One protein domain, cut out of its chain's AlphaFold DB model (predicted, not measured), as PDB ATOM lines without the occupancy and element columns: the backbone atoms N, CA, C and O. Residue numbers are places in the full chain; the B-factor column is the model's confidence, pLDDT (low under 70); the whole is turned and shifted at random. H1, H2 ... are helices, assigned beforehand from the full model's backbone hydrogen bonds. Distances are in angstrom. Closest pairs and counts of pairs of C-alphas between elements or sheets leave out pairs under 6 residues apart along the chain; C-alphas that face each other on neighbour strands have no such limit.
ATOM      1  N   ILE A   8     225.636 285.997 353.177       87.31
ATOM      2  CA  ILE A   8     226.322 286.473 351.969       87.31
ATOM      3  C   ILE A   8     225.563 285.998 350.729       87.31
ATOM      4  O   ILE A   8     225.283 286.796 349.841       87.31
ATOM      5  N   LEU A   9     225.195 284.715 350.692       91.06
ATOM      6  CA  LEU A   9     224.438 284.135 349.585       91.06
ATOM      7  C   LEU A   9     223.071 284.804 349.434       91.06
ATOM      8  O   LEU A   9     222.695 285.131 348.312       91.06
ATOM      9  N   ALA A  10     222.362 285.067 350.534       89.25
ATOM     10  CA  ALA A  10     221.081 285.768 350.502       89.25
ATOM     11  C   ALA A  10     221.223 287.186 349.920       89.25
ATOM     12  O   ALA A  10     220.527 287.522 348.968       89.25
ATOM     13  N   LEU A  11     222.200 287.968 350.400       92.06
ATOM     14  CA  LEU A  11     222.492 289.303 349.868       92.06
ATOM     15  C   LEU A  11     222.798 289.270 348.363       92.06
ATOM     16  O   LEU A  11     222.241 290.058 347.600       92.06
ATOM     17  N   MET A  12     223.674 288.356 347.936       92.69
ATOM     18  CA  MET A  12     224.047 288.214 346.526       92.69
ATOM     19  C   MET A  12     222.868 287.770 345.656       92.69
ATOM     20  O   MET A  12     222.749 288.230 344.524       92.69
ATOM     21  N   THR A  13     221.994 286.909 346.178       94.12
ATOM     22  CA  THR A  13     220.792 286.444 345.470       94.12
ATOM     23  C   THR A  13     219.819 287.600 345.259       94.12
ATOM     24  O   THR A  13     219.466 287.880 344.119       94.12
ATOM     25  N   THR A  14     219.483 288.356 346.309       93.12
ATOM     26  CA  THR A  14     218.607 289.536 346.188       93.12
ATOM     27  C   THR A  14     219.200 290.596 345.255       93.12
ATOM     28  O   THR A  14     218.481 291.218 344.476       93.12
ATOM     29  N   GLN A  15     220.525 290.791 345.280       92.94
ATOM     30  CA  GLN A  15     221.202 291.683 344.336       92.94
ATOM     31  C   GLN A  15     221.071 291.189 342.887       92.94
ATOM     32  O   GLN A  15     220.833 291.992 341.984       92.94
ATOM     33  N   ILE A  35     210.157 297.292 343.125       84.81
ATOM     34  CA  ILE A  35     211.524 297.549 343.621       84.81
ATOM     35  C   ILE A  35     211.581 297.591 345.151       84.81
ATOM     36  O   ILE A  35     212.539 297.099 345.751       84.81
ATOM     37  N   GLN A  36     210.576 298.187 345.798       86.88
ATOM     38  CA  GLN A  36     210.597 298.436 347.240       86.88
ATOM     39  C   GLN A  36     210.827 297.159 348.074       86.88
ATOM     40  O   GLN A  36     211.689 297.197 348.952       86.88
ATOM     41  N   PRO A  37     210.182 296.009 347.783       88.31
ATOM     42  CA  PRO A  37     210.427 294.776 348.530       88.31
ATOM     43  C   PRO A  37     211.878 294.281 348.430       88.31
ATOM     44  O   PRO A  37     212.430 293.782 349.411       88.31
ATOM     45  N   MET A  38     212.522 294.445 347.268       88.44
ATOM     46  CA  MET A  38     213.925 294.063 347.068       88.44
ATOM     47  C   MET A  38     214.871 294.983 347.839       88.44
ATOM     48  O   MET A  38     215.822 294.514 348.464       88.44
ATOM     49  N   VAL A  39     214.597 296.291 347.840       87.31
ATOM     50  CA  VAL A  39     215.348 297.269 348.639       87.31
ATOM     51  C   VAL A  39     215.219 296.957 350.130       87.31
ATOM     52  O   VAL A  39     216.221 296.954 350.847       87.31
ATOM     53  N   ASP A  40     214.014 296.637 350.596       87.12
ATOM     54  CA  ASP A  40     213.772 296.272 351.991       87.12
ATOM     55  C   ASP A  40     214.517 294.984 352.371       87.12
ATOM     56  O   ASP A  40     215.156 294.932 353.425       87.12
ATOM     57  N   ALA A  41     214.520 293.972 351.497       88.25
ATOM     58  CA  ALA A  41     215.279 292.738 351.695       88.25
ATOM     59  C   ALA A  41     216.800 292.990 351.753       88.25
ATOM     60  O   ALA A  41     217.475 292.511 352.670       88.25
ATOM     61  N   LEU A  42     217.347 293.810 350.847       88.25
ATOM     62  CA  LEU A  42     218.758 294.215 350.880       88.25
ATOM     63  C   LEU A  42     219.107 294.927 352.193       88.25
ATOM     64  O   LEU A  42     220.101 294.587 352.839       88.25
ATOM     65  N   ASN A  43     218.268 295.870 352.628       85.00
ATOM     66  CA  ASN A  43     218.451 296.584 353.889       85.00
ATOM     67  C   ASN A  43     218.438 295.632 355.092       85.00
ATOM     68  O   ASN A  43     219.262 295.774 356.000       85.00
ATOM     69  N   GLN A  44     217.557 294.628 355.097       84.38
ATOM     70  CA  GLN A  44     217.519 293.602 356.142       84.38
ATOM     71  C   GLN A  44     218.798 292.753 356.159       84.38
ATOM     72  O   GLN A  44     219.381 292.544 357.228       84.38
ATOM     73  N   HIS A  45     219.284 292.309 354.996       87.00
ATOM     74  CA  HIS A  45     220.529 291.543 354.896       87.00
ATOM     75  C   HIS A  45     221.741 292.349 355.369       87.00
ATOM     76  O   HIS A  45     222.521 291.862 356.190       87.00
ATOM     77  N   ILE A  46     221.867 293.604 354.932       85.25
ATOM     78  CA  ILE A  46     222.935 294.509 355.377       85.25
ATOM     79  C   ILE A  46     222.840 294.742 356.888       85.25
ATOM     80  O   ILE A  46     223.851 294.649 357.587       85.25
ATOM     81  N   SER A  47     221.638 294.981 357.419       83.06
ATOM     82  CA  SER A  47     221.424 295.186 358.855       83.06
ATOM     83  C   SER A  47     221.874 293.980 359.684       83.06
ATOM     84  O   SER A  47     222.520 294.162 360.718       83.06
ATOM     85  N   ALA A  48     221.608 292.754 359.222       84.25
ATOM     86  CA  ALA A  48     222.065 291.535 359.887       84.25
ATOM     87  C   ALA A  48     223.602 291.415 359.876       84.25
ATOM     88  O   ALA A  48     224.214 291.160 360.915       84.25
ATOM     89  N   ILE A  49     224.241 291.673 358.728       85.81
ATOM     90  CA  ILE A  49     225.707 291.645 358.576       85.81
ATOM     91  C   ILE A  49     226.372 292.675 359.498       85.81
ATOM     92  O   ILE A  49     227.278 292.341 360.266       85.81
ATOM     93  N   VAL A  50     225.903 293.925 359.463       84.00
ATOM     94  CA  VAL A  50     226.405 295.000 360.329       84.00
ATOM     95  C   VAL A  50     226.122 294.680 361.798       84.00
ATOM     96  O   VAL A  50     226.975 294.911 362.654       84.00
ATOM     97  N   GLY A  51     224.965 294.086 362.098       85.56
ATOM     98  CA  GLY A  51     224.590 293.632 363.433       85.56
ATOM     99  C   GLY A  51     225.623 292.691 364.050       85.56
ATOM    100  O   GLY A  51     225.986 292.883 365.207       85.56
ATOM    101  N   LEU A  52     226.164 291.743 363.281       87.69
ATOM    102  CA  LEU A  52     227.224 290.837 363.745       87.69
ATOM    103  C   LEU A  52     228.515 291.582 364.102       87.69
ATOM    104  O   LEU A  52     229.115 291.311 365.145       87.69
ATOM    105  N   PHE A  53     228.923 292.534 363.260       84.56
ATOM    106  CA  PHE A  53     230.101 293.365 363.515       84.56
ATOM    107  C   PHE A  53     229.927 294.195 364.786       84.56
ATOM    108  O   PHE A  53     230.809 294.217 365.645       84.56
ATOM    109  N   VAL A  54     228.766 294.835 364.928       85.19
ATOM    110  CA  VAL A  54     228.429 295.642 366.100       85.19
ATOM    111  C   VAL A  54     228.387 294.778 367.353       85.19
ATOM    112  O   VAL A  54     228.971 295.170 368.356       85.19
ATOM    113  N   THR A  55     227.788 293.587 367.310       88.06
ATOM    114  CA  THR A  55     227.807 292.651 368.443       88.06
ATOM    115  C   THR A  55     229.236 292.309 368.855       88.06
ATOM    116  O   THR A  55     229.575 292.491 370.022       88.06
ATOM    117  N   ASP A  56     230.101 291.889 367.925       87.12
ATOM    118  CA  ASP A  56     231.494 291.553 368.255       87.12
ATOM    119  C   ASP A  56     232.224 292.758 368.864       87.12
ATOM    120  O   ASP A  56     232.895 292.633 369.888       87.12
ATOM    121  N   LEU A  57     232.050 293.948 368.284       84.19
ATOM    122  CA  LEU A  57     232.642 295.182 368.789       84.19
ATOM    123  C   LEU A  57     232.164 295.512 370.208       84.19
ATOM    124  O   LEU A  57     232.987 295.802 371.077       84.19
ATOM    125  N   LEU A  58     230.858 295.437 370.460       84.00
ATOM    126  CA  LEU A  58     230.266 295.687 371.772       84.00
ATOM    127  C   LEU A  58     230.763 294.672 372.801       84.00
ATOM    128  O   LEU A  58     231.206 295.059 373.877       84.00
ATOM    129  N   GLU A  59     230.785 293.385 372.456       86.56
ATOM    130  CA  GLU A  59     231.290 292.341 373.342       86.56
ATOM    131  C   GLU A  59     232.785 292.535 373.674       86.56
ATOM    132  O   GLU A  59     233.212 292.215 374.779       86.56
ATOM    133  N   ARG A  60     233.622 293.037 372.745       82.38
ATOM    134  CA  ARG A  60     235.047 293.352 373.027       82.38
ATOM    135  C   ARG A  60     235.213 294.535 373.971       82.38
ATOM    136  O   ARG A  60     236.169 294.567 374.737       82.38
ATOM    137  N   ASN A  61     234.324 295.516 373.867       78.06
ATOM    138  CA  ASN A  61     234.424 296.767 374.611       78.06
ATOM    139  C   ASN A  61     233.620 296.752 375.915       78.06
ATOM    140  O   ASN A  61     233.717 297.692 376.705       78.06
ATOM    141  N   GLN A  62     232.843 295.698 376.169       75.19
ATOM    142  CA  GLN A  62     232.092 295.577 377.403       75.19
ATOM    143  C   GLN A  62     233.038 295.253 378.565       75.19
ATOM    144  O   GLN A  62     233.582 294.157 378.689       75.19
ATOM    145  N   THR A  63     233.245 296.242 379.432       64.00
ATOM    146  CA  THR A  63     234.061 296.095 380.641       64.00
ATOM    147  C   THR A  63     233.261 295.410 381.753       64.00
ATOM    148  O   THR A  63     232.038 295.553 381.832       64.00
ATOM    149  N   LYS A  64     233.946 294.686 382.654       58.28
ATOM    150  CA  LYS A  64     233.327 294.034 383.831       58.28
ATOM    151  C   LYS A  64     232.522 295.006 384.707       58.28
ATOM    152  O   LYS A  64     231.557 294.590 385.337       58.28
ATOM    153  N   ASP A  65     232.877 296.288 384.668       58.50
ATOM    154  CA  ASP A  65     232.235 297.366 385.422       58.50
ATOM    155  C   ASP A  65     230.967 297.925 384.742       58.50
ATOM    156  O   ASP A  65     230.401 298.896 385.237       58.50
ATOM    157  N   ARG A  66     230.529 297.368 383.596       61.25
ATOM    158  CA  ARG A  66     229.410 297.889 382.783       61.25
ATOM    159  C   ARG A  66     229.532 299.398 382.504       61.25
ATOM    160  O   ARG A  66     228.522 300.100 382.450       61.25
ATOM    161  N   ARG A  67     230.760 299.919 382.355       57.97
ATOM    162  CA  ARG A  67     230.947 301.339 382.025       57.97
ATOM    163  C   ARG A  67     230.263 301.634 380.691       57.97
ATOM    164  O   ARG A  67     230.337 300.781 379.802       57.97
ATOM    165  N   PRO A  68     229.618 302.807 380.556       57.53
ATOM    166  CA  PRO A  68     228.969 303.183 379.314       57.53
ATOM    167  C   PRO A  68     229.962 303.051 378.165       57.53
ATOM    168  O   PRO A  68     231.132 303.435 378.274       57.53
ATOM    169  N   ILE A  69     229.491 302.416 377.096       63.47
ATOM    170  CA  ILE A  69     230.249 302.222 375.868       63.47
ATOM    171  C   ILE A  69     230.724 303.581 375.352       63.47
ATOM    172  O   ILE A  69     230.084 304.605 375.585       63.47
ATOM    173  N   GLN A  70     231.886 303.596 374.690       66.00
ATOM    174  CA  GLN A  70     232.477 304.834 374.189       66.00
ATOM    175  C   GLN A  70     231.422 305.636 373.400       66.00
ATOM    176  O   GLN A  70     230.851 305.073 372.463       66.00
ATOM    177  N   PRO A  71     231.182 306.924 373.721       66.69
ATOM    178  CA  PRO A  71     230.122 307.737 373.110       66.69
ATOM    179  C   PRO A  71     230.112 307.723 371.573       66.69
ATOM    180  O   PRO A  71     229.064 307.840 370.942       66.69
ATOM    181  N   LEU A  72     231.281 307.517 370.959       68.31
ATOM    182  CA  LEU A  72     231.438 307.398 369.512       68.31
ATOM    183  C   LEU A  72     230.710 306.177 368.919       68.31
ATOM    184  O   LEU A  72     230.168 306.270 367.822       68.31
ATOM    185  N   LEU A  73     230.670 305.046 369.630       70.06
ATOM    186  CA  LEU A  73     229.972 303.837 369.180       70.06
ATOM    187  C   LEU A  73     228.456 303.994 369.271       70.06
ATOM    188  O   LEU A  73     227.740 303.541 368.381       70.06
ATOM    189  N   GLU A  74     227.967 304.662 370.315       68.19
ATOM    190  CA  GLU A  74     226.544 304.984 370.425       68.19
ATOM    191  C   GLU A  74     226.094 305.924 369.307       68.19
ATOM    192  O   GLU A  74     225.024 305.713 368.748       68.19
ATOM    193  N   TYR A  75     226.922 306.910 368.945       71.25
ATOM    194  CA  TYR A  75     226.641 307.825 367.841       71.25
ATOM    195  C   TYR A  75     226.677 307.120 366.476       71.25
ATOM    196  O   TYR A  75     225.720 307.211 365.711       71.25
ATOM    197  N   ALA A  76     227.746 306.371 366.182       69.69
ATOM    198  CA  ALA A  76     227.941 305.724 364.882       69.69
ATOM    199  C   ALA A  76     226.878 304.660 364.564       69.69
ATOM    200  O   ALA A  76     226.560 304.430 363.399       69.69
ATOM    201  N   PHE A  77     226.320 304.018 365.593       73.75
ATOM    202  CA  PHE A  77     225.323 302.960 365.441       73.75
ATOM    203  C   PHE A  77     223.959 303.343 366.018       73.75
ATOM    204  O   PHE A  77     223.134 302.458 366.237       73.75
ATOM    205  N   ALA A  78     223.705 304.636 366.253       71.44
ATOM    206  CA  ALA A  78     222.493 305.122 366.906       71.44
ATOM    207  C   ALA A  78     221.235 304.528 366.266       71.44
ATOM    208  O   ALA A  78     220.505 303.832 366.955       71.44
ATOM    209  N   GLU A  79     221.048 304.693 364.957       68.62
ATOM    210  CA  GLU A  79     219.908 304.151 364.195       68.62
ATOM    211  C   GLU A  79     219.751 302.628 364.340       68.62
ATOM    212  O   GLU A  79     218.657 302.112 364.568       68.62
ATOM    213  N   LEU A  80     220.861 301.886 364.296       68.88
ATOM    214  CA  LEU A  80     220.858 300.426 364.414       68.88
ATOM    215  C   LEU A  80     220.515 299.941 365.839       68.88
ATOM    216  O   LEU A  80     220.103 298.792 366.025       68.88
ATOM    217  N   LEU A  81     220.731 300.790 366.847       67.62
ATOM    218  CA  LEU A  81     220.638 300.463 368.274       67.62
ATOM    219  C   LEU A  81     219.439 301.119 368.980       67.62
ATOM    220  O   LEU A  81     219.029 300.657 370.049       67.62
ATOM    221  N   SER A  82     218.906 302.209 368.428       63.62
ATOM    222  CA  SER A  82     217.797 303.003 368.969       63.62
ATOM    223  C   SER A  82     216.446 302.554 368.422       63.62
ATOM    224  O   SER A  82     215.444 302.712 369.125       63.62
ATOM    225  N   ALA A  83     216.426 301.946 367.230       67.44
ATOM    226  CA  ALA A  83     215.208 301.456 366.609       67.44
ATOM    227  C   ALA A  83     214.438 300.519 367.568       67.44
ATOM    228  O   ALA A  83     215.037 299.627 368.196       67.44
ATOM    229  N   PRO A  84     213.115 300.711 367.725       67.69
ATOM    230  CA  PRO A  84     212.266 299.750 368.410       67.69
ATOM    231  C   PRO A  84     212.441 298.371 367.774       67.69
ATOM    232  O   PRO A  84     212.411 298.226 366.554       67.69
ATOM    233  N   VAL A  85     212.643 297.354 368.606       72.94
ATOM    234  CA  VAL A  85     212.729 295.977 368.124       72.94
ATOM    235  C   VAL A  85     211.304 295.449 368.019       72.94
ATOM    236  O   VAL A  85     210.643 295.284 369.047       72.94
ATOM    237  N   SER A  86     210.826 295.229 366.793       78.00
ATOM    238  CA  SER A  86     209.509 294.626 366.568       78.00
ATOM    239  C   SER A  86     209.451 293.221 367.177       78.00
ATOM    240  O   SER A  86     210.465 292.524 367.253       78.00
ATOM    241  N   ALA A  87     208.265 292.801 367.623       78.12
ATOM    242  CA  ALA A  87     208.054 291.447 368.132       78.12
ATOM    243  C   ALA A  87     208.277 290.386 367.041       78.12
ATOM    244  O   ALA A  87     208.837 289.333 367.338       78.12
ATOM    245  N   ASP A  88     207.925 290.719 365.798       81.94
ATOM    246  CA  ASP A  88     208.015 289.837 364.627       81.94
ATOM    247  C   ASP A  88     209.359 289.953 363.890       81.94
ATOM    248  O   ASP A  88     209.538 289.408 362.803       81.94
ATOM    249  N   ASP A  89     210.316 290.695 364.456       80.56
ATOM    250  CA  ASP A  89     211.641 290.847 363.866       80.56
ATOM    251  C   ASP A  89     212.419 289.520 363.967       80.56
ATOM    252  O   ASP A  89     212.667 289.049 365.084       80.56
ATOM    253  N   PRO A  90     212.856 288.918 362.846       80.44
ATOM    254  CA  PRO A  90     213.614 287.668 362.881       80.44
ATOM    255  C   PRO A  90     214.945 287.803 363.642       80.44
ATOM    256  O   PRO A  90     215.444 286.824 364.192       80.44
ATOM    257  N   GLU A  91     215.495 289.017 363.746       82.94
ATOM    258  CA  GLU A  91     216.726 289.330 364.479       82.94
ATOM    259  C   GLU A  91     216.439 289.914 365.876       82.94
ATOM    260  O   GLU A  91     217.314 290.539 366.490       82.94
ATOM    261  N   ARG A  92     215.215 289.743 366.400       86.62
ATOM    262  CA  ARG A  92     214.779 290.327 367.678       86.62
ATOM    263  C   ARG A  92     215.736 290.018 368.822       86.62
ATOM    264  O   ARG A  92     216.125 290.929 369.553       86.62
ATOM    265  N   GLU A  93     216.110 288.752 368.996       88.88
ATOM    266  CA  GLU A  93     216.993 288.344 370.092       88.88
ATOM    267  C   GLU A  93     218.378 288.995 369.971       88.88
ATOM    268  O   GLU A  93     218.879 289.543 370.950       88.88
ATOM    269  N   GLU A  94     218.957 289.040 368.768       88.94
ATOM    270  CA  GLU A  94     220.255 289.680 368.519       88.94
ATOM    271  C   GLU A  94     220.204 291.201 368.724       88.94
ATOM    272  O   GLU A  94     221.143 291.796 369.263       88.94
ATOM    273  N   LYS A  95     219.106 291.861 368.335       87.56
ATOM    274  CA  LYS A  95     218.883 293.291 368.607       87.56
ATOM    275  C   LYS A  95     218.754 293.561 370.107       87.56
ATOM    276  O   LYS A  95     219.373 294.498 370.614       87.56
ATOM    277  N   MET A  96     218.005 292.726 370.830       88.38
ATOM    278  CA  MET A  96     217.885 292.815 372.288       88.38
ATOM    279  C   MET A  96     219.223 292.551 372.982       88.38
ATOM    280  O   MET A  96     219.575 293.265 373.918       88.38
ATOM    281  N   TYR A  97     220.010 291.593 372.489       89.75
ATOM    282  CA  TYR A  97     221.337 291.315 373.022       89.75
ATOM    283  C   TYR A  97     222.273 292.516 372.859       89.75
ATOM    284  O   TYR A  97     222.910 292.935 373.822       89.75
ATOM    285  N   ARG A  98     222.294 293.160 371.687       87.81
ATOM    286  CA  ARG A  98     223.068 294.397 371.473       87.81
ATOM    287  C   ARG A  98     222.638 295.532 372.400       87.81
ATOM    288  O   ARG A  98     223.490 296.214 372.962       87.81
ATOM    289  N   ARG A  99     221.329 295.712 372.615       85.12
ATOM    290  CA  ARG A  99     220.797 296.694 373.581       85.12
ATOM    291  C   ARG A  99     221.242 296.381 375.008       85.12
ATOM    292  O   ARG A  99     221.660 297.289 375.723       85.12
ATOM    293  N   TRP A 100     221.231 295.107 375.393       87.06
ATOM    294  CA  TRP A 100     221.764 294.660 376.677       87.06
ATOM    295  C   TRP A 100     223.257 294.971 376.824       87.06
ATOM    296  O   TRP A 100     223.675 295.469 377.869       87.06
ATOM    297  N   LEU A 101     224.056 294.743 375.773       85.00
ATOM    298  CA  LEU A 101     225.486 295.067 375.771       85.00
ATOM    299  C   LEU A 101     225.738 296.567 376.020       85.00
ATOM    300  O   LEU A 101     226.698 296.918 376.703       85.00
ATOM    301  N   LEU A 102     224.831 297.428 375.545       80.19
ATOM    302  CA  LEU A 102     224.804 298.884 375.766       80.19
ATOM    303  C   LEU A 102     224.266 299.309 377.139       80.19
ATOM    304  O   LEU A 102     224.158 300.500 377.412       80.19
ATOM    305  N   GLY A 103     223.872 298.365 377.995       79.25
ATOM    306  CA  GLY A 103     223.247 298.669 379.282       79.25
ATOM    307  C   GLY A 103     221.790 299.135 379.180       79.25
ATOM    308  O   GLY A 103     221.222 299.574 380.178       79.25
ATOM    309  N   LYS A 104     221.150 299.023 378.008       80.06
ATOM    310  CA  LYS A 104     219.731 299.353 377.806       80.06
ATOM    311  C   LYS A 104     218.870 298.114 378.071       80.06
ATOM    312  O   LYS A 104     218.658 297.303 377.175       80.06
ATOM    313  N   SER A 105     218.354 297.980 379.293       73.25
ATOM    314  CA  SER A 105     217.569 296.819 379.753       73.25
ATOM    315  C   SER A 105     216.059 296.882 379.463       73.25
ATOM    316  O   SER A 105     215.331 295.950 379.798       73.25
ATOM    317  N   ASN A 106     215.560 297.943 378.821       79.94
ATOM    318  CA  ASN A 106     214.134 298.074 378.496       79.94
ATOM    319  C   ASN A 106     213.647 296.895 377.636       79.94
ATOM    320  O   ASN A 106     214.149 296.695 376.530       79.94
ATOM    321  N   GLY A 107     212.639 296.164 378.124       77.62
ATOM    322  CA  GLY A 107     212.058 295.008 377.431       77.62
ATOM    323  C   GLY A 107     212.842 293.698 377.585       77.62
ATOM    324  O   GLY A 107     212.515 292.727 376.906       77.62
ATOM    325  N   ILE A 108     213.856 293.662 378.457       84.56
ATOM    326  CA  ILE A 108     214.637 292.462 378.779       84.56
ATOM    327  C   ILE A 108     214.211 291.973 380.162       84.56
ATOM    328  O   ILE A 108     214.448 292.645 381.165       84.56
ATOM    329  N   ASP A 109     213.574 290.804 380.215       88.44
ATOM    330  CA  ASP A 109     213.247 290.138 381.476       88.44
ATOM    331  C   ASP A 109     214.464 289.412 382.085       88.44
ATOM    332  O   ASP A 109     215.533 289.290 381.477       88.44
ATOM    333  N   SER A 110     214.303 288.911 383.312       86.62
ATOM    334  CA  SER A 110     215.369 288.225 384.052       86.62
ATOM    335  C   SER A 110     215.831 286.918 383.394       86.62
ATOM    336  O   SER A 110     217.000 286.544 383.524       86.62
ATOM    337  N   GLY A 111     214.948 286.227 382.668       90.25
ATOM    338  CA  GLY A 111     215.281 285.007 381.937       90.25
ATOM    339  C   GLY A 111     216.181 285.304 380.740       90.25
ATOM    340  O   GLY A 111     217.212 284.647 380.552       90.25
ATOM    341  N   LEU A 112     215.829 286.335 379.975       90.19
ATOM    342  CA  LEU A 112     216.584 286.800 378.821       90.19
ATOM    343  C   LEU A 112     217.934 287.394 379.245       90.19
ATOM    344  O   LEU A 112     218.966 287.048 378.666       90.19
ATOM    345  N   GLU A 113     217.964 288.182 380.324       90.94
ATOM    346  CA  GLU A 113     219.219 288.674 380.899       90.94
ATOM    347  C   GLU A 113     220.144 287.515 381.308       90.94
ATOM    348  O   GLU A 113     221.336 287.532 380.990       90.94
ATOM    349  N   ALA A 114     219.623 286.471 381.961       91.25
ATOM    350  CA  ALA A 114     220.431 285.312 382.334       91.25
ATOM    351  C   ALA A 114     221.011 284.588 381.103       91.25
ATOM    352  O   ALA A 114     222.159 284.130 381.132       91.25
ATOM    353  N   THR A 115     220.250 284.499 380.009       92.75
ATOM    354  CA  THR A 115     220.723 283.954 378.727       92.75
ATOM    355  C   THR A 115     221.855 284.797 378.143       92.75
ATOM    356  O   THR A 115     222.915 284.252 377.818       92.75
ATOM    357  N   PHE A 116     221.689 286.119 378.098       92.44
ATOM    358  CA  PHE A 116     222.695 287.054 377.594       92.44
ATOM    359  C   PHE A 116     223.983 287.033 378.422       92.44
ATOM    360  O   PHE A 116     225.079 286.938 377.865       92.44
ATOM    361  N   GLN A 117     223.869 286.996 379.750       90.06
ATOM    362  CA  GLN A 117     225.016 286.850 380.644       90.06
ATOM    363  C   GLN A 117     225.765 285.530 380.409       90.06
ATOM    364  O   GLN A 117     226.998 285.514 380.380       90.06
ATOM    365  N   ARG A 118     225.050 284.408 380.226       90.81
ATOM    366  CA  ARG A 118     225.679 283.111 379.915       90.81
ATOM    367  C   ARG A 118     226.409 283.145 378.575       90.81
ATOM    368  O   ARG A 118     227.535 282.647 378.510       90.81
ATOM    369  N   ARG A 119     225.797 283.719 377.532       90.94
ATOM    370  CA  ARG A 119     226.412 283.893 376.204       90.94
ATOM    371  C   ARG A 119     227.703 284.701 376.303       90.94
ATOM    372  O   ARG A 119     228.753 284.210 375.896       90.94
ATOM    373  N   PHE A 120     227.645 285.864 376.949       88.81
ATOM    374  CA  PHE A 120     228.800 286.742 377.123       88.81
ATOM    375  C   PHE A 120     229.952 286.051 377.878       88.81
ATOM    376  O   PHE A 120     231.091 286.038 377.414       88.81
ATOM    377  N   ARG A 121     229.662 285.364 378.994       86.94
ATOM    378  CA  ARG A 121     230.685 284.625 379.764       86.94
ATOM    379  C   ARG A 121     231.332 283.479 378.984       86.94
ATOM    380  O   ARG A 121     232.495 283.172 379.219       86.94
ATOM    381  N   ARG A 122     230.591 282.797 378.102       85.38
ATOM    382  CA  ARG A 122     231.149 281.716 377.265       85.38
ATOM    383  C   ARG A 122     232.172 282.245 376.265       85.38
ATOM    384  O   ARG A 122     233.134 281.538 375.988       85.38
ATOM    385  N   ARG A 123     231.974 283.466 375.767       77.69
ATOM    386  CA  ARG A 123     232.910 284.159 374.880       77.69
ATOM    387  C   ARG A 123     234.164 284.638 375.614       77.69
ATOM    388  O   ARG A 123     235.257 284.478 375.090       77.69
ATOM    389  N   ASP A 124     233.999 285.200 376.812       66.62
ATOM    390  CA  ASP A 124     235.106 285.742 377.622       66.62
ATOM    391  C   ASP A 124     235.994 284.643 378.238       66.62
ATOM    392  O   ASP A 124     237.082 284.905 378.748       66.62
ATOM    393  N   ARG A 125     235.559 283.375 378.183       60.84
ATOM    394  CA  ARG A 125     236.438 282.253 378.509       60.84
ATOM    395  C   ARG A 125     237.521 282.156 377.430       60.84
ATOM    396  O   ARG A 125     237.182 281.847 376.286       60.84
TER     397      ARG A 125
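AT A GLANCE: This is residues 8 to 15 and 35 to 125 of the 132 residues of an uncharacterized protein of Mycobacterium sp. 852002-50816_SCH5313054-b (UniProt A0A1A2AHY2). One long helix, H2, makes the longest axis; H1 packs beside it at residues 38 to 46, H5 at residues 51 to 59, and H6 crosses H5. The 99 printed residues include six named helices, H1 to H6 in order, and no named strand: all helix. The whole is compact, radius of gyration of the C-alphas 14.6 A, spans 46 by 29 by 26 A.

HOW THE PARTS SIT: H1, residues 8 to 15, touches H2, residues 35 to 61, at a shallow tilt of 27 degrees, opposite ways; closest C-alphas, Leu 11 and His 45, 5.8 A. H3, residues 71 to 76, is apart from H2. H4, residues 78 to 82, only just touches H5, residues 92 to 101, with 3 pairs of C-alphas within 8 A; closest, Leu 81 and Arg 99, 6.5 A. H5 touches H2; closest C-alphas, Thr 55 and Arg 98, 5.9 A. H6, residues 110 to 124, only just touches H5, with 3 pairs within 8 A; closest C-alphas, Tyr 97 and Phe 116, 6.4 A. In H1 to H6 every O i to N i+4 pair is within hydrogen-bond range.

IN THESE COORDINATES: H1 begins at C-alpha 8 (226.322, 286.473, 351.969). H2 measures 38.5 A and H6 20.9 A, ending at C-alpha 124 (235.106, 285.742, 377.622).

THE WHOLE: Residues 16 to 34 are not printed; C-alphas 15 and 35 are 11.3 A apart. Residues 63 to 72 are among those under pLDDT 70.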